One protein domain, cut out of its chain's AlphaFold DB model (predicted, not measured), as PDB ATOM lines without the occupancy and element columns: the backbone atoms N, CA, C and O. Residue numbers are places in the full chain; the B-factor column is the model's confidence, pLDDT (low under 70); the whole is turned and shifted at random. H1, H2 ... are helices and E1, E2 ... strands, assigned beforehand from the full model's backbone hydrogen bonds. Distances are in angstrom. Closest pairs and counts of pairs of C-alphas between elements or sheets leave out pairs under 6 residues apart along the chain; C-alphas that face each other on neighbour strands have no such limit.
ATOM      1  N   GLU A  13     219.385 150.298 169.180       75.00
ATOM      2  CA  GLU A  13     218.929 148.982 168.724       75.00
ATOM      3  C   GLU A  13     219.812 148.441 167.594       75.00
ATOM      4  O   GLU A  13     220.230 147.281 167.640       75.00
ATOM      5  N   LEU A  14     220.136 149.280 166.604       73.88
ATOM      6  CA  LEU A  14     221.016 148.912 165.493       73.88
ATOM      7  C   LEU A  14     222.454 148.654 165.971       73.88
ATOM      8  O   LEU A  14     223.064 147.667 165.566       73.88
ATOM      9  N   LYS A  15     222.969 149.457 166.911       78.38
ATOM     10  CA  LYS A  15     224.269 149.214 167.564       78.38
ATOM     11  C   LYS A  15     224.292 147.877 168.293       78.38
ATOM     12  O   LYS A  15     225.259 147.132 168.156       78.38
ATOM     13  N   LEU A  16     223.244 147.559 169.055       77.31
ATOM     14  CA  LEU A  16     223.139 146.286 169.767       77.31
ATOM     15  C   LEU A  16     223.095 145.106 168.789       77.31
ATOM     16  O   LEU A  16     223.771 144.101 169.017       77.31
ATOM     17  N   LEU A  17     222.324 145.228 167.706       75.62
ATOM     18  CA  LEU A  17     222.257 144.215 166.655       75.62
ATOM     19  C   LEU A  17     223.626 144.005 166.002       75.62
ATOM     20  O   LEU A  17     224.087 142.869 165.924       75.62
ATOM     21  N   ASN A  18     224.290 145.087 165.594       77.00
ATOM     22  CA  ASN A  18     225.621 145.043 164.996       77.00
ATOM     23  C   ASN A  18     226.647 144.404 165.947       77.00
ATOM     24  O   ASN A  18     227.402 143.516 165.555       77.00
ATOM     25  N   HIS A  19     226.639 144.794 167.223       79.69
ATOM     26  CA  HIS A  19     227.551 144.240 168.221       79.69
ATOM     27  C   HIS A  19     227.333 142.738 168.449       79.69
ATOM     28  O   HIS A  19     228.292 141.983 168.566       79.69
ATOM     29  N   ARG A  20     226.076 142.277 168.474       79.44
ATOM     30  CA  ARG A  20     225.779 140.840 168.554       79.44
ATOM     31  C   ARG A  20     226.241 140.109 167.296       79.44
ATOM     32  O   ARG A  20     226.955 139.121 167.409       79.44
ATOM     33  N   ALA A  21     225.893 140.620 166.119       76.88
ATOM     34  CA  ALA A  21     226.202 139.984 164.840       76.88
ATOM     35  C   ALA A  21     227.712 139.836 164.583       76.88
ATOM     36  O   ALA A  21     228.136 138.852 163.987       76.88
ATOM     37  N   THR A  22     228.525 140.782 165.059       78.19
ATOM     38  CA  THR A  22     229.993 140.782 164.903       78.19
ATOM     39  C   THR A  22     230.728 139.903 165.917       78.19
ATOM     40  O   THR A  22     231.947 139.759 165.841       78.19
ATOM     41  N   GLN A  23     230.016 139.301 166.872       81.12
ATOM     42  CA  GLN A  23     230.599 138.431 167.902       81.12
ATOM     43  C   GLN A  23     229.881 137.082 168.036       81.12
ATOM     44  O   GLN A  23     230.319 136.206 168.782       81.12
ATOM     45  N   GLU A  24     228.783 136.900 167.309       77.38
ATOM     46  CA  GLU A  24     228.079 135.636 167.156       77.38
ATOM     47  C   GLU A  24     228.744 134.782 166.063       77.38
ATOM     48  O   GLU A  24     229.191 135.300 165.042       77.38
ATOM     49  N   GLY A  25     228.803 133.460 166.238       86.69
ATOM     50  CA  GLY A  25     229.377 132.572 165.220       86.69
ATOM     51  C   GLY A  25     230.908 132.612 165.167       86.69
ATOM     52  O   GLY A  25     231.564 132.690 166.201       86.69
ATOM     53  N   LEU A  26     231.483 132.534 163.966       90.31
ATOM     54  CA  LEU A  26     232.926 132.580 163.717       90.31
ATOM     55  C   LEU A  26     233.286 133.908 163.029       90.31
ATOM     56  O   LEU A  26     232.891 134.129 161.887       90.31
ATOM     57  N   GLN A  27     234.015 134.792 163.716       90.31
ATOM     58  CA  GLN A  27     234.191 136.193 163.311       90.31
ATOM     59  C   GLN A  27     235.669 136.586 163.211       90.31
ATOM     60  O   GLN A  27     236.386 136.665 164.217       90.31
ATOM     61  N   HIS A  28     236.140 136.853 161.996       93.00
ATOM     62  CA  HIS A  28     237.505 137.315 161.744       93.00
ATOM     63  C   HIS A  28     237.566 138.844 161.677       93.00
ATOM     64  O   HIS A  28     238.440 139.448 162.304       93.00
ATOM     65  N   LEU A  29     236.610 139.467 160.982       89.12
ATOM     66  CA  LEU A  29     236.479 140.916 160.797       89.12
ATOM     67  C   LEU A  29     237.753 141.561 160.234       89.12
ATOM     68  O   LEU A  29     238.123 142.668 160.613       89.12
ATOM     69  N   HIS A  30     238.449 140.847 159.343       91.62
ATOM     70  CA  HIS A  30     239.694 141.295 158.701       91.62
ATOM     71  C   HIS A  30     240.844 141.626 159.680       91.62
ATOM     72  O   HIS A  30     241.784 142.336 159.309       91.62
ATOM     73  N   ARG A  31     240.796 141.112 160.920       92.31
ATOM     74  CA  ARG A  31     241.792 141.392 161.966       92.31
ATOM     75  C   ARG A  31     243.112 140.682 161.698       92.31
ATOM     76  O   ARG A  31     243.248 139.479 161.934       92.31
ATOM     77  N   LEU A  32     244.096 141.455 161.260       93.00
ATOM     78  CA  LEU A  32     245.452 140.997 160.987       93.00
ATOM     79  C   LEU A  32     246.485 141.904 161.664       93.00
ATOM     80  O   LEU A  32     246.250 143.098 161.840       93.00
ATOM     81  N   SER A  33     247.625 141.331 162.050       93.88
ATOM     82  CA  SER A  33     248.732 142.053 162.679       93.88
ATOM     83  C   SER A  33     250.080 141.648 162.061       93.88
ATOM     84  O   SER A  33     250.349 140.448 161.964       93.88
ATOM     85  N   PRO A  34     250.944 142.605 161.663       92.56
ATOM     86  CA  PRO A  34     250.673 144.047 161.599       92.56
ATOM     87  C   PRO A  34     249.629 144.374 160.520       92.56
ATOM     88  O   PRO A  34     249.592 143.687 159.503       92.56
ATOM     89  N   ALA A  35     248.832 145.436 160.716       88.12
ATOM     90  CA  ALA A  35     247.794 145.889 159.774       88.12
ATOM     91  C   ALA A  35     248.330 146.141 158.351       88.12
ATOM     92  O   ALA A  35     247.622 145.938 157.370       88.12
ATOM     93  N   ILE A  36     249.611 146.512 158.249       90.25
ATOM     94  CA  ILE A  36     250.366 146.594 156.997       90.25
ATOM     95  C   ILE A  36     251.444 145.506 157.009       90.25
ATOM     96  O   ILE A  36     252.513 145.697 157.607       90.25
ATOM     97  N   PRO A  37     251.178 144.349 156.376       93.31
ATOM     98  CA  PRO A  37     252.113 143.235 156.295       93.31
ATOM     99  C   PRO A  37     253.470 143.642 155.722       93.31
ATOM    100  O   PRO A  37     253.558 144.251 154.657       93.31
ATOM    101  N   GLN A  38     254.541 143.265 156.419       93.12
ATOM    102  CA  GLN A  38     255.911 143.616 156.046       93.12
ATOM    103  C   GLN A  38     256.600 142.463 155.298       93.12
ATOM    104  O   GLN A  38     256.464 141.306 155.714       93.12
ATOM    105  N   PRO A  39     257.394 142.744 154.248       95.56
ATOM    106  CA  PRO A  39     258.146 141.718 153.531       95.56
ATOM    107  C   PRO A  39     259.022 140.867 154.455       95.56
ATOM    108  O   PRO A  39     259.775 141.380 155.286       95.56
ATOM    109  N   GLY A  40     258.935 139.544 154.310       96.12
ATOM    110  CA  GLY A  40     259.735 138.601 155.097       96.12
ATOM    111  C   GLY A  40     259.384 138.548 156.590       96.12
ATOM    112  O   GLY A  40     260.153 137.983 157.372       96.12
ATOM    113  N   LYS A  41     258.231 139.093 157.003       96.25
ATOM    114  CA  LYS A  41     257.688 138.971 158.363       96.25
ATOM    115  C   LYS A  41     256.384 138.160 158.364       96.25
ATOM    116  O   LYS A  41     255.671 138.182 157.363       96.25
ATOM    117  N   PRO A  42     256.089 137.415 159.445       95.69
ATOM    118  CA  PRO A  42     254.819 136.710 159.570       95.69
ATOM    119  C   PRO A  42     253.656 137.694 159.748       95.69
ATOM    120  O   PRO A  42     253.859 138.833 160.176       95.69
ATOM    121  N   VAL A  43     252.445 137.225 159.443       97.06
ATOM    122  CA  VAL A  43     251.187 137.945 159.697       97.06
ATOM    123  C   VAL A  43     250.327 137.094 160.616       97.06
ATOM    124  O   VAL A  43     250.008 135.957 160.274       97.06
ATOM    125  N   THR A  44     249.925 137.641 161.755       97.75
ATOM    126  CA  THR A  44     249.029 136.966 162.694       97.75
ATOM    127  C   THR A  44     247.581 137.288 162.341       97.75
ATOM    128  O   THR A  44     247.197 138.457 162.287       97.75
ATOM    129  N   LEU A  45     246.767 136.259 162.119       97.62
ATOM    130  CA  LEU A  45     245.314 136.366 162.000       97.62
ATOM    131  C   LEU A  45     244.668 136.201 163.373       97.62
ATOM    132  O   LEU A  45     245.052 135.294 164.109       97.62
ATOM    133  N   THR A  46     243.643 137.001 163.673       96.50
ATOM    134  CA  THR A  46     242.833 136.849 164.893       96.50
ATOM    135  C   THR A  46     241.377 136.572 164.548       96.50
ATOM    136  O   THR A  46     240.782 137.251 163.711       96.50
ATOM    137  N   VAL A  47     240.784 135.581 165.206       95.44
ATOM    138  CA  VAL A  47     239.397 135.147 164.990       95.44
ATOM    139  C   VAL A  47     238.716 134.960 166.336       95.44
ATOM    140  O   VAL A  47     239.361 134.574 167.302       95.44
ATOM    141  N   VAL A  48     237.418 135.246 166.420       94.00
ATOM    142  CA  VAL A  48     236.602 135.023 167.618       94.00
ATOM    143  C   VAL A  48     235.519 133.999 167.319       94.00
ATOM    144  O   VAL A  48     234.856 134.082 166.290       94.00
ATOM    145  N   THR A  49     235.318 133.058 168.234       93.50
ATOM    146  CA  THR A  49     234.143 132.183 168.261       93.50
ATOM    147  C   THR A  49     233.168 132.657 169.331       93.50
ATOM    148  O   THR A  49     233.547 132.821 170.494       93.50
ATOM    149  N   GLY A  50     231.919 132.880 168.930       90.38
ATOM    150  CA  GLY A  50     230.803 133.221 169.799       90.38
ATOM    151  C   GLY A  50     230.309 132.030 170.631       90.38
ATOM    152  O   GLY A  50     230.623 130.884 170.309       90.38
ATOM    153  N   PRO A  51     229.469 132.253 171.659       87.00
ATOM    154  CA  PRO A  51     229.087 131.198 172.606       87.00
ATOM    155  C   PRO A  51     228.290 130.048 171.978       87.00
ATOM    156  O   PRO A  51     228.323 128.924 172.470       87.00
ATOM    157  N   GLY A  52     227.555 130.336 170.900       83.62
ATOM    158  CA  GLY A  52     226.782 129.348 170.148       83.62
ATOM    159  C   GLY A  52     227.580 128.599 169.080       83.62
ATOM    160  O   GLY A  52     227.009 127.739 168.419       83.62
ATOM    161  N   GLN A  53     228.865 128.923 168.884       86.44
ATOM    162  CA  GLN A  53     229.705 128.314 167.857       86.44
ATOM    163  C   GLN A  53     230.597 127.226 168.469       86.44
ATOM    164  O   GLN A  53     231.635 127.550 169.050       86.44
ATOM    165  N   PRO A  54     230.249 125.936 168.331       84.38
ATOM    166  CA  PRO A  54     231.143 124.867 168.743       84.38
ATOM    167  C   PRO A  54     232.371 124.857 167.817       84.38
ATOM    168  O   PRO A  54     232.245 124.824 166.590       84.38
ATOM    169  N   ALA A  55     233.564 124.938 168.404       90.62
ATOM    170  CA  ALA A  55     234.835 124.901 167.689       90.62
ATOM    171  C   ALA A  55     235.916 124.254 168.567       90.62
ATOM    172  O   ALA A  55     236.272 124.780 169.618       90.62
ATOM    173  N   GLU A  56     236.452 123.116 168.126       93.00
ATOM    174  CA  GLU A  56     237.599 122.444 168.764       93.00
ATOM    175  C   GLU A  56     238.871 122.587 167.927       93.00
ATOM    176  O   GLU A  56     239.987 122.546 168.446       93.00
ATOM    177  N   ARG A  57     238.701 122.716 166.609       95.62
ATOM    178  CA  ARG A  57     239.771 122.879 165.630       95.62
ATOM    179  C   ARG A  57     239.396 123.992 164.664       95.62
ATOM    180  O   ARG A  57     238.221 124.181 164.355       95.62
ATOM    181  N   MET A  58     240.406 124.706 164.182       96.75
ATOM    182  CA  MET A  58     240.246 125.805 163.238       96.75
ATOM    183  C   MET A  58     241.482 125.903 162.342       96.75
ATOM    184  O   MET A  58     242.601 125.632 162.790       96.75
ATOM    185  N   ALA A  59     241.285 126.271 161.078       97.44
ATOM    186  CA  ALA A  59     242.365 126.458 160.115       97.44
ATOM    187  C   ALA A  59     242.095 127.635 159.168       97.44
ATOM    188  O   ALA A  59     240.949 127.919 158.821       97.44
ATOM    189  N   ALA A  60     243.170 128.288 158.723       97.62
ATOM    190  CA  ALA A  60     243.168 129.159 157.555       97.62
ATOM    191  C   ALA A  60     243.667 128.380 156.333       97.62
ATOM    192  O   ALA A  60     244.741 127.781 156.375       97.62
ATOM    193  N   TYR A  61     242.925 128.427 155.233       97.00
ATOM    194  CA  TYR A  61     243.358 127.956 153.920       97.00
ATOM    195  C   TYR A  61     243.909 129.141 153.147       97.00
ATOM    196  O   TYR A  61     243.200 130.128 152.994       97.00
ATOM    197  N   LEU A  62     245.152 129.057 152.689       96.19
ATOM    198  CA  LEU A  62     245.950 130.170 152.182       96.19
ATOM    199  C   LEU A  62     246.425 129.895 150.754       96.19
ATOM    200  O   LEU A  62     247.007 128.843 150.499       96.19
ATOM    201  N   THR A  63     246.299 130.877 149.865       96.81
ATOM    202  CA  THR A  63     246.920 130.899 148.533       96.81
ATOM    203  C   THR A  63     247.720 132.183 148.321       96.81
ATOM    204  O   THR A  63     247.419 133.232 148.891       96.81
ATOM    205  N   THR A  64     248.756 132.092 147.485       95.81
ATOM    206  CA  THR A  64     249.652 133.212 147.127       95.81
ATOM    207  C   THR A  64     249.813 133.380 145.615       95.81
ATOM    208  O   THR A  64     250.631 134.165 145.150       95.81
ATOM    209  N   ASP A  65     249.067 132.601 144.832       90.69
ATOM    210  CA  ASP A  65     249.140 132.523 143.369       90.69
ATOM    211  C   ASP A  65     247.873 133.075 142.690       90.69
ATOM    212  O   ASP A  65     247.616 132.812 141.518       90.69
ATOM    213  N   GLY A  66     247.049 133.806 143.447       85.00
ATOM    214  CA  GLY A  66     245.795 134.399 142.984       85.00
ATOM    215  C   GLY A  66     244.607 133.433 142.911       85.00
ATOM    216  O   GLY A  66     243.471 133.896 142.775       85.00
ATOM    217  N   ARG A  67     244.806 132.114 143.053       89.44
ATOM    218  CA  ARG A  67     243.685 131.160 143.083       89.44
ATOM    219  C   ARG A  67     242.844 131.338 144.340       89.44
ATOM    220  O   ARG A  67     243.330 131.769 145.383       89.44
ATOM    221  N   GLU A  68     241.572 130.976 144.244       89.19
ATOM    222  CA  GLU A  68     240.680 130.957 145.399       89.19
ATOM    223  C   GLU A  68     241.151 129.892 146.416       89.19
ATOM    224  O   GLU A  68     241.372 128.737 146.031       89.19
ATOM    225  N   PRO A  69     241.317 130.250 147.700       92.94
ATOM    226  CA  PRO A  69     241.700 129.302 148.738       92.94
ATOM    227  C   PRO A  69     240.568 128.305 149.008       92.94
ATOM    228  O   PRO A  69     239.425 128.690 149.259       92.94
ATOM    229  N   ARG A  70     240.895 127.009 148.972       92.19
ATOM    230  CA  ARG A  70     239.949 125.915 149.228       92.19
ATOM    231  C   ARG A  70     240.570 124.879 150.139       92.19
ATOM    232  O   ARG A  70     241.748 124.546 150.013       92.19
ATOM    233  N   GLY A  71     239.758 124.351 151.030       92.00
ATOM    234  CA  GLY A  71     240.140 123.301 151.948       92.00
ATOM    235  C   GLY A  71     238.985 122.969 152.866       92.00
ATOM    236  O   GLY A  71     237.995 123.694 152.912       92.00
ATOM    237  N   SER A  72     239.124 121.856 153.568       93.62
ATOM    238  CA  SER A  72     238.136 121.388 154.525       93.62
ATOM    239  C   SER A  72     238.825 120.642 155.657       93.62
ATOM    240  O   SER A  72     239.784 119.887 155.453       93.62
ATOM    241  N   ARG A  73     238.347 120.889 156.876       94.12
ATOM    242  CA  ARG A  73     238.765 120.249 158.126       94.12
ATOM    243  C   ARG A  73     240.287 120.181 158.301       94.12
ATOM    244  O   ARG A  73     240.836 119.161 158.724       94.12
ATOM    245  N   GLY A  74     240.970 121.280 157.980       94.44
ATOM    246  CA  GLY A  74     242.416 121.443 158.160       94.44
ATOM    247  C   GLY A  74     243.269 120.849 157.040       94.44
ATOM    248  O   GLY A  74     244.492 120.856 157.147       94.44
ATOM    249  N   THR A  75     242.650 120.366 155.960       95.62
ATOM    250  CA  THR A  75     243.346 119.922 154.748       95.62
ATOM    251  C   THR A  75     243.085 120.916 153.626       95.62
ATOM    252  O   THR A  75     241.932 121.181 153.292       95.62
ATOM    253  N   ALA A  76     244.141 121.482 153.043       95.06
ATOM    254  CA  ALA A  76     244.007 122.365 151.889       95.06
ATOM    255  C   ALA A  76     243.815 121.546 150.605       95.06
ATOM    256  O   ALA A  76     244.597 120.643 150.314       95.06
ATOM    257  N   GLU A  77     242.798 121.901 149.823       94.94
ATOM    258  CA  GLU A  77     242.646 121.461 148.432       94.94
ATOM    259  C   GLU A  77     243.481 122.349 147.500       94.94
ATOM    260  O   GLU A  77     244.114 121.866 146.560       94.94
ATOM    261  N   THR A  78     243.525 123.651 147.800       92.56
ATOM    262  CA  THR A  78     244.310 124.654 147.079       92.56
ATOM    263  C   THR A  78     245.160 125.440 148.070       92.56
ATOM    264  O   THR A  78     244.626 126.083 148.971       92.56
ATOM    265  N   GLY A  79     246.479 125.435 147.865       93.69
ATOM    266  CA  GLY A  79     247.421 126.197 148.682       93.69
ATOM    267  C   GLY A  79     247.862 125.453 149.945       93.69
ATOM    268  O   GLY A  79     248.246 124.287 149.863       93.69
ATOM    269  N   ALA A  80     247.856 126.126 151.094       95.75
ATOM    270  CA  ALA A  80     248.296 125.579 152.380       95.75
ATOM    271  C   ALA A  80     247.212 125.716 153.458       95.75
ATOM    272  O   ALA A  80     246.403 126.637 153.408       95.75
ATOM    273  N   ALA A  81     247.216 124.820 154.446       97.56
ATOM    274  CA  ALA A  81     246.360 124.914 155.626       97.56
ATOM    275  C   ALA A  81     247.209 125.267 156.852       97.56
ATOM    276  O   ALA A  81     248.182 124.576 157.155       97.56
ATOM    277  N   ILE A  82     246.836 126.337 157.548       97.94
ATOM    278  CA  ILE A  82     247.515 126.835 158.744       97.94
ATOM    279  C   ILE A  82     246.576 126.650 159.941       97.94
ATOM    280  O   ILE A  82     245.503 127.254 159.952       97.94
ATOM    281  N   PRO A  83     246.924 125.816 160.937       97.69
ATOM    282  CA  PRO A  83     246.074 125.608 162.101       97.69
ATOM    283  C   PRO A  83     246.088 126.833 163.020       97.69
ATOM    284  O   PRO A  83     247.132 127.448 163.240       97.69
ATOM    285  N   PHE A  84     244.932 127.146 163.597       98.19
ATOM    286  CA  PHE A  84     244.812 128.143 164.655       98.19
ATOM    287  C   PHE A  84     245.127 127.541 166.024       98.19
ATOM    288  O   PHE A  84     244.863 126.367 166.293       98.19
ATOM    289  N   GLN A  85     245.648 128.382 166.910       97.44
ATOM    290  CA  GLN A  85     245.842 128.094 168.324       97.44
ATOM    291  C   GLN A  85     244.771 128.819 169.151       97.44
ATOM    292  O   GLN A  85     244.453 129.973 168.845       97.44
ATOM    293  N   PRO A  86     244.214 128.175 170.192       96.31
ATOM    294  CA  PRO A  86     243.284 128.834 171.095       96.31
ATOM    295  C   PRO A  86     243.998 129.945 171.875       96.31
ATOM    296  O   PRO A  86     245.072 129.737 172.437       96.31
ATOM    297  N   GLY A  87     243.378 131.118 171.903       94.56
ATOM    298  CA  GLY A  87     243.807 132.300 172.638       94.56
ATOM    299  C   GLY A  87     242.943 132.552 173.872       94.56
ATOM    300  O   GLY A  87     242.558 131.631 174.598       94.56
ATOM    301  N   GLN A  88     242.662 133.827 174.136       95.44
ATOM    302  CA  GLN A  88     241.956 134.266 175.334       95.44
ATOM    303  C   GLN A  88     240.474 133.859 175.326       95.44
ATOM    304  O   GLN A  88     239.776 134.014 174.327       95.44
ATOM    305  N   VAL A  89     239.966 133.414 176.478       96.31
ATOM    306  CA  VAL A  89     238.528 133.233 176.725       96.31
ATOM    307  C   VAL A  89     238.001 134.434 177.505       96.31
ATOM    308  O   VAL A  89     238.580 134.827 178.519       96.31
ATOM    309  N   MET A  90     236.900 135.022 177.042       95.69
ATOM    310  CA  MET A  90     236.306 136.228 177.619       95.69
ATOM    311  C   MET A  90     234.808 136.041 177.850       95.69
ATOM    312  O   MET A  90     234.119 135.418 177.049       95.69
ATOM    313  N   TRP A  91     234.285 136.601 178.939       95.62
ATOM    314  CA  TRP A  91     232.841 136.673 179.157       95.62
ATOM    315  C   TRP A  91     232.233 137.790 178.305       95.62
ATOM    316  O   TRP A  91     232.677 138.937 178.384       95.62
ATOM    317  N   ASN A  92     231.193 137.473 177.536       92.25
ATOM    318  CA  ASN A  92     230.406 138.443 176.790       92.25
ATOM    319  C   ASN A  92     229.003 138.572 177.387       92.25
ATOM    320  O   ASN A  92     228.165 137.677 177.269       92.25
ATOM    321  N   THR A  93     228.725 139.720 178.006       91.56
ATOM    322  CA  THR A  93     227.442 139.974 178.672       91.56
ATOM    323  C   THR A  93     226.266 140.050 177.695       91.56
ATOM    324  O   THR A  93     225.170 139.619 178.043       91.56
ATOM    325  N   LEU A  94     226.463 140.576 176.481       85.44
ATOM    326  CA  LEU A  94     225.375 140.800 175.519       85.44
ATOM    327  C   LEU A  94     224.926 139.524 174.802       85.44
ATOM    328  O   LEU A  94     223.754 139.432 174.423       85.44
ATOM    329  N   LEU A  95     225.842 138.566 174.642       84.69
ATOM    330  CA  LEU A  95     225.578 137.210 174.151       84.69
ATOM    331  C   LEU A  95     225.332 136.202 175.283       84.69
ATOM    332  O   LEU A  95     224.974 135.060 175.012       84.69
ATOM    333  N   TRP A  96     225.512 136.624 176.538       90.12
ATOM    334  CA  TRP A  96     225.357 135.804 177.740       90.12
ATOM    335  C   TRP A  96     226.138 134.482 177.681       90.12
ATOM    336  O   TRP A  96     225.608 133.396 177.916       90.12
ATOM    337  N   GLY A  97     227.424 134.573 177.353       92.31
ATOM    338  CA  GLY A  97     228.277 133.398 177.241       92.31
ATOM    339  C   GLY A  97     229.744 133.743 177.045       92.31
ATOM    340  O   GLY A  97     230.124 134.912 176.972       92.31
ATOM    341  N   TYR A  98     230.575 132.709 176.974       93.94
ATOM    342  CA  TYR A  98     231.998 132.874 176.714       93.94
ATOM    343  C   TYR A  98     232.260 132.991 175.217       93.94
ATOM    344  O   TYR A  98     231.740 132.203 174.429       93.94
ATOM    345  N   ILE A  99     233.091 133.958 174.849       93.81
ATOM    346  CA  ILE A  99     233.721 134.040 173.536       93.81
ATOM    347  C   ILE A  99     235.177 133.608 173.663       93.81
ATOM    348  O   ILE A  99     235.783 133.755 174.729       93.81
ATOM    349  N   GLN A 100     235.743 133.090 172.583       95.31
ATOM    350  CA  GLN A 100     237.133 132.652 172.557       95.31
ATOM    351  C   GLN A 100     237.852 133.241 171.353       95.31
ATOM    352  O   GLN A 100     237.367 133.148 170.228       95.31
ATOM    353  N   GLU A 101     239.006 133.848 171.601       95.94
ATOM    354  CA  GLU A 101     239.937 134.264 170.561       95.94
ATOM    355  C   GLU A 101     240.796 133.095 170.094       95.94
ATOM    356  O   GLU A 101     241.104 132.178 170.853       95.94
ATOM    357  N   TRP A 102     241.197 133.153 168.832       97.62
ATOM    358  CA  TRP A 102     242.053 132.190 168.162       97.62
ATOM    359  C   TRP A 102     243.068 132.947 167.314       97.62
ATOM    360  O   TRP A 102     242.715 133.946 166.679       97.62
ATOM    361  N   HIS A 103     244.304 132.445 167.258       97.94
ATOM    362  CA  HIS A 103     245.374 133.062 166.476       97.94
ATOM    363  C   HIS A 103     246.055 132.073 165.530       97.94
ATOM    364  O   HIS A 103     246.262 130.913 165.885       97.94
ATOM    365  N   ALA A 104     246.430 132.536 164.341       98.00
ATOM    366  CA  ALA A 104     247.259 131.782 163.405       98.00
ATOM    367  C   ALA A 104     248.331 132.686 162.801       98.00
ATOM    368  O   ALA A 104     248.009 133.724 162.225       98.00
ATOM    369  N   ASP A 105     249.591 132.261 162.885       97.44
ATOM    370  CA  ASP A 105     250.701 132.946 162.231       97.44
ATOM    371  C   ASP A 105     250.869 132.410 160.811       97.44
ATOM    372  O   ASP A 105     251.278 131.266 160.588       97.44
ATOM    373  N   LEU A 106     250.547 133.248 159.831       96.81
ATOM    374  CA  LEU A 106     250.812 132.958 158.433       96.81
ATOM    375  C   LEU A 106     252.317 133.068 158.155       96.81
ATOM    376  O   LEU A 106     252.979 133.984 158.662       96.81
ATOM    377  N   PRO A 107     252.873 132.167 157.325       95.25
ATOM    378  CA  PRO A 107     254.293 132.177 157.013       95.25
ATOM    379  C   PRO A 107     254.694 133.479 156.303       95.25
ATOM    380  O   PRO A 107     253.914 133.982 155.488       95.25
ATOM    381  N   PRO A 108     255.915 133.994 156.555       96.69
ATOM    382  CA  PRO A 108     256.426 135.179 155.883       96.69
ATOM    383  C   PRO A 108     256.348 135.084 154.362       96.69
ATOM    384  O   PRO A 108     256.669 134.044 153.786       96.69
ATOM    385  N   GLN A 109     255.982 136.190 153.722       96.81
ATOM    386  CA  GLN A 109     255.841 136.277 152.271       96.81
ATOM    387  C   GLN A 109     256.758 137.364 151.680       96.81
ATOM    388  O   GLN A 109     257.098 138.328 152.378       96.81
ATOM    389  N   PRO A 110     257.184 137.227 150.410       95.88
ATOM    390  CA  PRO A 110     257.905 138.277 149.691       95.88
ATOM    391  C   PRO A 110     257.071 139.547 149.495       95.88
ATOM    392  O   PRO A 110     255.840 139.505 149.512       95.88
ATOM    393  N   ASP A 111     257.757 140.659 149.238       94.69
ATOM    394  CA  ASP A 111     257.131 141.928 148.861       94.69
ATOM    395  C   ASP A 111     256.216 141.782 147.632       94.69
ATOM    396  O   ASP A 111     256.517 141.022 146.709       94.69
ATOM    397  N   GLY A 112     255.083 142.485 147.633       91.75
ATOM    398  CA  GLY A 112     254.099 142.466 146.549       91.75
ATOM    399  C   GLY A 112     253.259 141.188 146.433       91.75
ATOM    400  O   GLY A 112     252.450 141.088 145.513       91.75
ATOM    401  N   THR A 113     253.409 140.219 147.338       95.00
ATOM    402  CA  THR A 113     252.625 138.974 147.295       95.00
ATOM    403  C   THR A 113     251.165 139.242 147.658       95.00
ATOM    404  O   THR A 113     250.885 139.699 148.767       95.00
ATOM    405  N   LEU A 114     250.237 138.911 146.752       94.56
ATOM    406  CA  LEU A 114     248.809 138.830 147.060       94.56
ATOM    407  C   LEU A 114     248.536 137.545 147.834       94.56
ATOM    408  O   LEU A 114     248.669 136.442 147.305       94.56
ATOM    409  N   VAL A 115     248.112 137.706 149.078       96.19
ATOM    410  CA  VAL A 115     247.691 136.615 149.944       96.19
ATOM    411  C   VAL A 115     246.172 136.581 149.978       96.19
ATOM    412  O   VAL A 115     245.540 137.580 150.316       96.19
ATOM    413  N   ARG A 116     245.582 135.422 149.669       95.88
ATOM    414  CA  ARG A 116     244.149 135.158 149.844       95.88
ATOM    415  C   ARG A 116     243.947 134.016 150.825       95.88
ATOM    416  O   ARG A 116     244.681 133.030 150.781       95.88
ATOM    417  N   TYR A 117     242.957 134.131 151.705       96.31
ATOM    418  CA  TYR A 117     242.656 133.068 152.657       96.31
ATOM    419  C   TYR A 117     241.175 132.952 153.022       96.31
ATOM    420  O   TYR A 117     240.414 133.912 152.931       96.31
ATOM    421  N   LYS A 118     240.776 131.751 153.448       95.25
ATOM    422  CA  LYS A 118     239.481 131.442 154.078       95.25
ATOM    423  C   LYS A 118     239.729 130.801 155.429       95.25
ATOM    424  O   LYS A 118     240.711 130.086 155.586       95.25
ATOM    425  N   ILE A 119     238.836 131.025 156.384       96.12
ATOM    426  CA  ILE A 119     238.954 130.470 157.735       96.12
ATOM    427  C   ILE A 119     237.748 129.587 158.005       96.12
ATOM    428  O   ILE A 119     236.619 130.013 157.754       96.12
ATOM    429  N   SER A 120     237.986 128.393 158.544       95.31
ATOM    430  CA  SER A 120     236.929 127.510 159.026       95.31
ATOM    431  C   SER A 120     237.235 126.917 160.396       95.31
ATOM    432  O   SER A 120     238.396 126.785 160.788       95.31
ATOM    433  N   ALA A 121     236.176 126.546 161.112       95.00
ATOM    434  CA  ALA A 121     236.216 125.877 162.402       95.00
ATOM    435  C   ALA A 121     235.218 124.715 162.458       95.00
ATOM    436  O   ALA A 121     234.155 124.764 161.834       95.00
ATOM    437  N   TRP A 122     235.566 123.668 163.209       94.56
ATOM    438  CA  TRP A 122     234.755 122.459 163.355       94.56
ATOM    439  C   TRP A 122     235.018 121.744 164.690       94.56
ATOM    440  O   TRP A 122     236.025 121.975 165.369       94.56
ATOM    441  N   CYS A 123     234.118 120.824 165.036       92.62
ATOM    442  CA  CYS A 123     234.305 119.814 166.083       92.62
ATOM    443  C   CYS A 123     234.539 118.435 165.460       92.62
ATOM    444  O   CYS A 123     234.245 118.222 164.281       92.62
ATOM    445  N   GLU A 124     235.032 117.468 166.236       86.25
ATOM    446  CA  GLU A 124     235.333 116.124 165.720       86.25
ATOM    447  C   GLU A 124     234.147 115.466 164.984       86.25
ATOM    448  O   GLU A 124     234.334 114.896 163.909       86.25
ATOM    449  N   GLN A 125     232.920 115.635 165.483       82.81
ATOM    450  CA  GLN A 125     231.691 115.082 164.887       82.81
ATOM    451  C   GLN A 125     230.692 116.155 164.412       82.81
ATOM    452  O   GLN A 125     229.543 115.831 164.129       82.81
ATOM    453  N   GLY A 126     231.113 117.423 164.345       83.94
ATOM    454  CA  GLY A 126     230.262 118.545 163.938       83.94
ATOM    455  C   GLY A 126     230.452 118.968 162.481       83.94
ATOM    456  O   GLY A 126     231.406 118.545 161.815       83.94
ATOM    457  N   ASP A 127     229.551 119.840 162.030       87.56
ATOM    458  CA  ASP A 127     229.657 120.535 160.748       87.56
ATOM    459  C   ASP A 127     230.829 121.529 160.754       87.56
ATOM    460  O   ASP A 127     231.234 122.052 161.797       87.56
ATOM    461  N   GLU A 128     231.390 121.778 159.573       91.12
ATOM    462  CA  GLU A 128     232.413 122.800 159.374       91.12
ATOM    463  C   GLU A 128     231.748 124.144 159.069       91.12
ATOM    464  O   GLU A 128     230.911 124.254 158.175       91.12
ATOM    465  N   THR A 129     232.139 125.168 159.819       90.94
ATOM    466  CA  THR A 129     231.625 126.535 159.688       90.94
ATOM    467  C   THR A 129     232.739 127.474 159.265       90.94
ATOM    468  O   THR A 129     233.890 127.269 159.648       90.94
ATOM    469  N   TYR A 130     232.420 128.507 158.492       91.81
ATOM    470  CA  TYR A 130     233.399 129.452 157.968       91.81
ATOM    471  C   TYR A 130     233.198 130.870 158.499       91.81
ATOM    472  O   TYR A 130     232.090 131.277 158.845       91.81
ATOM    473  N   ALA A 131     234.302 131.619 158.563       90.75
ATOM    474  CA  ALA A 131     234.321 132.943 159.169       90.75
ATOM    475  C   ALA A 131     233.591 133.997 158.322       90.75
ATOM    476  O   ALA A 131     233.655 133.974 157.087       90.75
ATOM    477  N   ASP A 132     232.953 134.941 159.020       84.81
ATOM    478  CA  ASP A 132     232.277 136.130 158.488       84.81
ATOM    479  C   ASP A 132     231.334 135.830 157.312       84.81
ATOM    480  O   ASP A 132     231.448 136.457 156.258       84.81
ATOM    481  N   TRP A 133     230.409 134.869 157.443       73.69
ATOM    482  CA  TRP A 133     229.562 134.497 156.304       73.69
ATOM    483  C   TRP A 133     228.788 135.716 155.732       73.69
ATOM    484  O   TRP A 133     228.344 136.592 156.492       73.69
ATOM    485  N   PRO A 134     228.647 135.821 154.393       61.66
ATOM    486  CA  PRO A 134     228.218 137.048 153.707       61.66
ATOM    487  C   PRO A 134     226.892 137.648 154.191       61.66
ATOM    488  O   PRO A 134     226.735 138.873 154.235       61.66
ATOM    489  N   GLU A 135     225.948 136.808 154.603       68.81
ATOM    490  CA  GLU A 135     224.592 137.214 154.958       68.81
ATOM    491  C   GLU A 135     224.514 137.979 156.291       68.81
ATOM    492  O   GLU A 135     223.556 138.717 156.494       68.81
ATOM    493  N   SER A 136     225.507 137.897 157.190       64.25
ATOM    494  CA  SER A 136     225.485 138.649 158.465       64.25
ATOM    495  C   SER A 136     225.463 140.164 158.260       64.25
ATOM    496  O   SER A 136     224.724 140.871 158.940       64.25
ATOM    497  N   LYS A 137     226.207 140.663 157.270       68.00
ATOM    498  CA  LYS A 137     226.186 142.082 156.892       68.00
ATOM    499  C   LYS A 137     224.841 142.475 156.279       68.00
ATOM    500  O   LYS A 137     224.276 143.504 156.637       68.00
ATOM    501  N   VAL A 138     224.289 141.601 155.434       69.56
ATOM    502  CA  VAL A 138     222.966 141.781 154.815       69.56
ATOM    503  C   VAL A 138     221.878 141.909 155.881       69.56
ATOM    504  O   VAL A 138     220.999 142.756 155.751       69.56
ATOM    505  N   LYS A 139     221.950 141.138 156.976       70.56
ATOM    506  CA  LYS A 139     221.001 141.274 158.094       70.56
ATOM    507  C   LYS A 139     220.982 142.687 158.660       70.56
ATOM    508  O   LYS A 139     219.907 143.220 158.927       70.56
ATOM    509  N   ILE A 140     222.158 143.282 158.845       71.75
ATOM    510  CA  ILE A 140     222.279 144.613 159.432       71.75
ATOM    511  C   ILE A 140     221.821 145.673 158.424       71.75
ATOM    512  O   ILE A 140     221.060 146.562 158.796       71.75
ATOM    513  N   GLU A 141     222.187 145.540 157.145       73.06
ATOM    514  CA  GLU A 141     221.723 146.419 156.058       73.06
ATOM    515  C   GLU A 141     220.189 146.406 155.927       73.06
ATOM    516  O   GLU A 141     219.563 147.463 155.892       73.06
ATOM    517  N   LEU A 142     219.561 145.226 155.932       72.44
ATOM    518  CA  LEU A 142     218.104 145.082 155.842       72.44
ATOM    519  C   LEU A 142     217.378 145.584 157.096       72.44
ATOM    520  O   LEU A 142     216.318 146.196 156.988       72.44
ATOM    521  N   ALA A 143     217.930 145.342 158.289       72.31
ATOM    522  CA  ALA A 143     217.382 145.897 159.528       72.31
ATOM    523  C   ALA A 143     217.450 147.431 159.532       72.31
ATOM    524  O   ALA A 143     216.517 148.097 159.979       72.31
ATOM    525  N   THR A 144     218.533 147.976 158.984       69.75
ATOM    526  CA  THR A 144     218.757 149.413 158.829       69.75
ATOM    527  C   THR A 144     217.770 150.019 157.834       69.75
ATOM    528  O   THR A 144     217.094 150.992 158.162       69.75
ATOM    529  N   ASP A 145     217.599 149.410 156.660       71.75
ATOM    530  CA  ASP A 145     216.598 149.827 155.670       71.75
ATOM    531  C   ASP A 145     215.167 149.792 156.233       71.75
ATOM    532  O   ASP A 145     214.408 150.757 156.108       71.75
ATOM    533  N   ALA A 146     214.800 148.702 156.916       71.56
ATOM    534  CA  ALA A 146     213.497 148.585 157.558       71.56
ATOM    535  C   ALA A 146     213.273 149.712 158.573       71.56
ATOM    536  O   ALA A 146     212.211 150.337 158.560       71.56
ATOM    537  N   TRP A 147     214.289 150.030 159.380       67.94
ATOM    538  CA  TRP A 147     214.239 151.145 160.319       67.94
ATOM    539  C   TRP A 147     213.993 152.487 159.613       67.94
ATOM    540  O   TRP A 147     213.068 153.206 159.996       67.94
ATOM    541  N   PHE A 148     214.726 152.798 158.534       66.81
ATOM    542  CA  PHE A 148     214.521 154.034 157.758       66.81
ATOM    543  C   PHE A 148     213.118 154.147 157.169       66.81
ATOM    544  O   PHE A 148     212.559 155.240 157.069       66.81
ATOM    545  N   LYS A 149     212.527 153.010 156.808       70.62
ATOM    546  CA  LYS A 149     211.164 152.923 156.277       70.62
ATOM    547  C   LYS A 149     210.092 152.889 157.373       70.62
ATOM    548  O   LYS A 149     208.913 152.769 157.043       70.62
ATOM    549  N   GLY A 150     210.464 152.978 158.656       70.31
ATOM    550  CA  GLY A 150     209.537 152.866 159.788       70.31
ATOM    551  C   GLY A 150     208.882 151.484 159.905       70.31
ATOM    552  O   GLY A 150     207.777 151.363 160.436       70.31
ATOM    553  N   LYS A 151     209.529 150.446 159.366       74.94
ATOM    554  CA  LYS A 151     209.089 149.047 159.377       74.94
ATOM    555  C   LYS A 151     209.828 148.270 160.484       74.94
ATOM    556  O   LYS A 151     210.954 148.623 160.831       74.94
ATOM    557  N   PRO A 152     209.231 147.205 161.052       70.06
ATOM    558  CA  PRO A 152     209.953 146.319 161.963       70.06
ATOM    559  C   PRO A 152     211.121 145.638 161.239       70.06
ATOM    560  O   PRO A 152     211.019 145.343 160.045       70.06
ATOM    561  N   ALA A 153     212.208 145.360 161.965       66.12
ATOM    562  CA  ALA A 153     213.338 144.618 161.417       66.12
ATOM    563  C   ALA A 153     212.857 143.259 160.865       66.12
ATOM    564  O   ALA A 153     212.088 142.566 161.540       66.12
ATOM    565  N   PRO A 154     213.258 142.878 159.640       67.06
ATOM    566  CA  PRO A 154     212.766 141.662 159.016       67.06
ATOM    567  C   PRO A 154     213.273 140.419 159.756       67.06
ATOM    568  O   PRO A 154     214.392 140.393 160.273       67.06
ATOM    569  N   ASN A 155     212.468 139.351 159.750       56.00
ATOM    570  CA  ASN A 155     212.946 138.021 160.120       56.00
ATOM    571  C   ASN A 155     213.956 137.578 159.061       56.00
ATOM    572  O   ASN A 155     213.580 137.255 157.937       56.00
ATOM    573  N   THR A 156     215.237 137.593 159.406       53.44
ATOM    574  CA  THR A 156     216.297 137.184 158.486       53.44
ATOM    575  C   THR A 156     216.647 135.717 158.702       53.44
ATOM    576  O   THR A 156     216.802 135.255 159.834       53.44
ATOM    577  N   VAL A 157     216.757 134.970 157.604       51.84
ATOM    578  CA  VAL A 157     217.201 133.571 157.619       51.84
ATOM    579  C   VAL A 157     218.682 133.537 158.046       51.84
ATOM    580  O   VAL A 157     219.439 134.442 157.676       51.84
ATOM    581  N   PRO A 158     219.130 132.568 158.866       51.66
ATOM    582  CA  PRO A 158     220.558 132.334 159.078       51.66
ATOM    583  C   PRO A 158     221.271 132.183 157.726       51.66
ATOM    584  O   PRO A 158     220.745 131.515 156.839       51.66
ATOM    585  N   GLY A 159     222.427 132.835 157.555       59.91
ATOM    586  CA  GLY A 159     223.252 132.646 156.357       59.91
ATOM    587  C   GLY A 159     223.753 131.210 156.245       59.91
ATOM    588  O   GLY A 159     223.586 130.432 157.183       59.91
ATOM    589  N   ASP A 160     224.373 130.864 155.119       68.56
ATOM    590  CA  ASP A 160     224.963 129.536 154.938       68.56
ATOM    591  C   ASP A 160     226.358 129.488 155.592       68.56
ATOM    592  O   ASP A 160     227.320 130.041 155.039       68.56
ATOM    593  N   PRO A 161     226.516 128.825 156.758       69.19
ATOM    594  CA  PRO A 161     227.797 128.767 157.448       69.19
ATOM    595  C   PRO A 161     228.859 127.981 156.661       69.19
ATOM    596  O   PRO A 161     230.034 128.067 157.015       69.19
ATOM    597  N   ALA A 162     228.492 127.251 155.598       73.88
ATOM    598  CA  ALA A 162     229.423 126.504 154.754       73.88
ATOM    599  C   ALA A 162     230.132 127.369 153.692       73.88
ATOM    600  O   ALA A 162     231.106 126.919 153.085       73.88
ATOM    601  N   ARG A 163     229.675 128.607 153.442       74.56
ATOM    602  CA  ARG A 163     230.266 129.480 152.411       74.56
ATOM    603  C   ARG A 163     231.501 130.224 152.901       74.56
ATOM    604  O   ARG A 163     232.584 130.012 152.356       74.56
ATOM    605  N   GLY A 164     231.343 131.073 153.915       79.00
ATOM    606  CA  GLY A 164     232.405 131.953 154.421       79.00
ATOM    607  C   GLY A 164     232.913 132.994 153.426       79.00
ATOM    608  O   GLY A 164     232.723 132.870 152.218       79.00
ATOM    609  N   LYS A 165     233.614 134.008 153.935       88.31
ATOM    610  CA  LYS A 165     234.272 135.019 153.095       88.31
ATOM    611  C   LYS A 165     235.700 134.649 152.734       88.31
ATOM    612  O   LYS A 165     236.406 134.001 153.507       88.31
ATOM    613  N   VAL A 166     236.127 135.116 151.562       91.38
ATOM    614  CA  VAL A 166     237.543 135.206 151.203       91.38
ATOM    615  C   VAL A 166     238.086 136.521 151.752       91.38
ATOM    616  O   VAL A 166     237.494 137.580 151.572       91.38
ATOM    617  N   PHE A 167     239.236 136.447 152.402       94.31
ATOM    618  CA  PHE A 167     239.990 137.596 152.879       94.31
ATOM    619  C   PHE A 167     241.262 137.747 152.061       94.31
ATOM    620  O   PHE A 167     241.795 136.766 151.534       94.31
ATOM    621  N   SER A 168     241.780 138.969 151.987       94.00
ATOM    622  CA  SER A 168     243.045 139.232 151.315       94.00
ATOM    623  C   SER A 168     243.845 140.355 151.976       94.00
ATOM    624  O   SER A 168     243.309 141.191 152.720       94.00
ATOM    625  N   TYR A 169     245.144 140.339 151.687       94.44
ATOM    626  CA  TYR A 169     246.073 141.450 151.870       94.44
ATOM    627  C   TYR A 169     247.200 141.354 150.834       94.44
ATOM    628  O   TYR A 169     247.421 140.299 150.233       94.44
ATOM    629  N   ILE A 170     247.938 142.449 150.655       93.62
ATOM    630  CA  ILE A 170     249.179 142.472 149.879       93.62
ATOM    631  C   ILE A 170     250.332 142.840 150.806       93.62
ATOM    632  O   ILE A 170     250.200 143.680 151.693       93.62
ATOM    633  N   VAL A 171     251.469 142.178 150.621       93.62
ATOM    634  CA  VAL A 171     252.681 142.431 151.405       93.62
ATOM    635  C   VAL A 171     253.381 143.694 150.905       93.62
ATOM    636  O   VAL A 171     253.617 143.825 149.706       93.62
ATOM    637  N   GLY A 172     253.727 144.604 151.819       82.88
ATOM    638  CA  GLY A 172     254.577 145.779 151.581       82.88
ATOM    639  C   GLY A 172     253.951 146.963 150.830       82.88
ATOM    640  O   GLY A 172     254.522 148.052 150.853       82.88
TER     641      GLY A 172
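Overview. This is residues 13 to 172 of the 543 residues of the protein "Alpha-amylase" of Anaerolineae bacterium (UniProt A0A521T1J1). Two twisted sheets, E5 E2 E8 E9 and E1 E7 E6, form a sandwich, partly face to face with their strands crossed, and two helices, H1 and H2, lie side by side beyond one end of it. The small hairpin E3 and E4 packs on the face of the four-stranded sheet that is turned away from the other sheet. The printed part has 160 residues with two named helices and nine named strands, in the order H1 E1 E2 E3 E4 E5 E6 E7 E8 H2 E9; the class is mixed, with under half of the residues in named elements. Both sheets are antiparallel, strand beside strand in the orders named. The whole is compact, with a radius of gyration of the C-alphas of 16.6 A and spans of 51 by 34 by 27 A.

Arrangement. H1, residues 13 to 21, touches H2, residues 135 to 148; their closest C-alphas, those of Asn 18 and Ile 140, are 6.5 A apart. They run opposite ways at a shallow tilt of 4 degrees, and H1 and H2 are not on either sheet of the sandwich. Every O i to N i+4 pair is within hydrogen-bond range in H1, and 9 of 10 in H2. E1, residues 43 to 49, is antiparallel to E7, residues 97 to 106, with N 45 and O 104 within hydrogen-bond range at 2.8 A. E2, residues 57 to 63, is antiparallel to E5, residues 80 to 83, with N 62 and O 80 at 2.8 A, and to E8, residues 114 to 122, with N 61 and O 118 at 2.8 A. E3, residues 70 to 72, and E4, residues 75 to 78, form a hairpin, with N 72 and O 75 at 2.9 A; the closest C-alphas of E2 and E3, Tyr 61 and Gly 71, are 6.0 A apart. E5 runs on into E6, residues 85 to 92, at 52 degrees, and E6 and E7 form a hairpin, with N 99 and O 90 at 2.8 A. E9, residues 167 to 170, is antiparallel to E8, with N 117 and O 167 at 2.9 A. In the sandwich, the parts that face each other are 10.7 A centre to centre, and the strands of one sheet stand at 38 degrees to those of the other.

Along the chain. H1 begins at C-alpha 13, (218.929, 148.982, 168.724). E7 is 29.4 A long, E8 27.0 A, E6 20.4 A, E2 20.2 A, E1 19.9 A and H2 19.8 A. E9 ends at C-alpha 170, (249.179, 142.472, 149.879).

Size, cuts and confidence. The C-alphas farthest apart, those of Gly 40 and Gly 150, are 52.4 A apart. The printed part has no cut; the links H1 to E1, E8 to H2 and H2 to E9 are long. The mean pLDDT of the printed part is 86.9, with 17 residues under 70, among them residues 134 to 138 and 153 to 161.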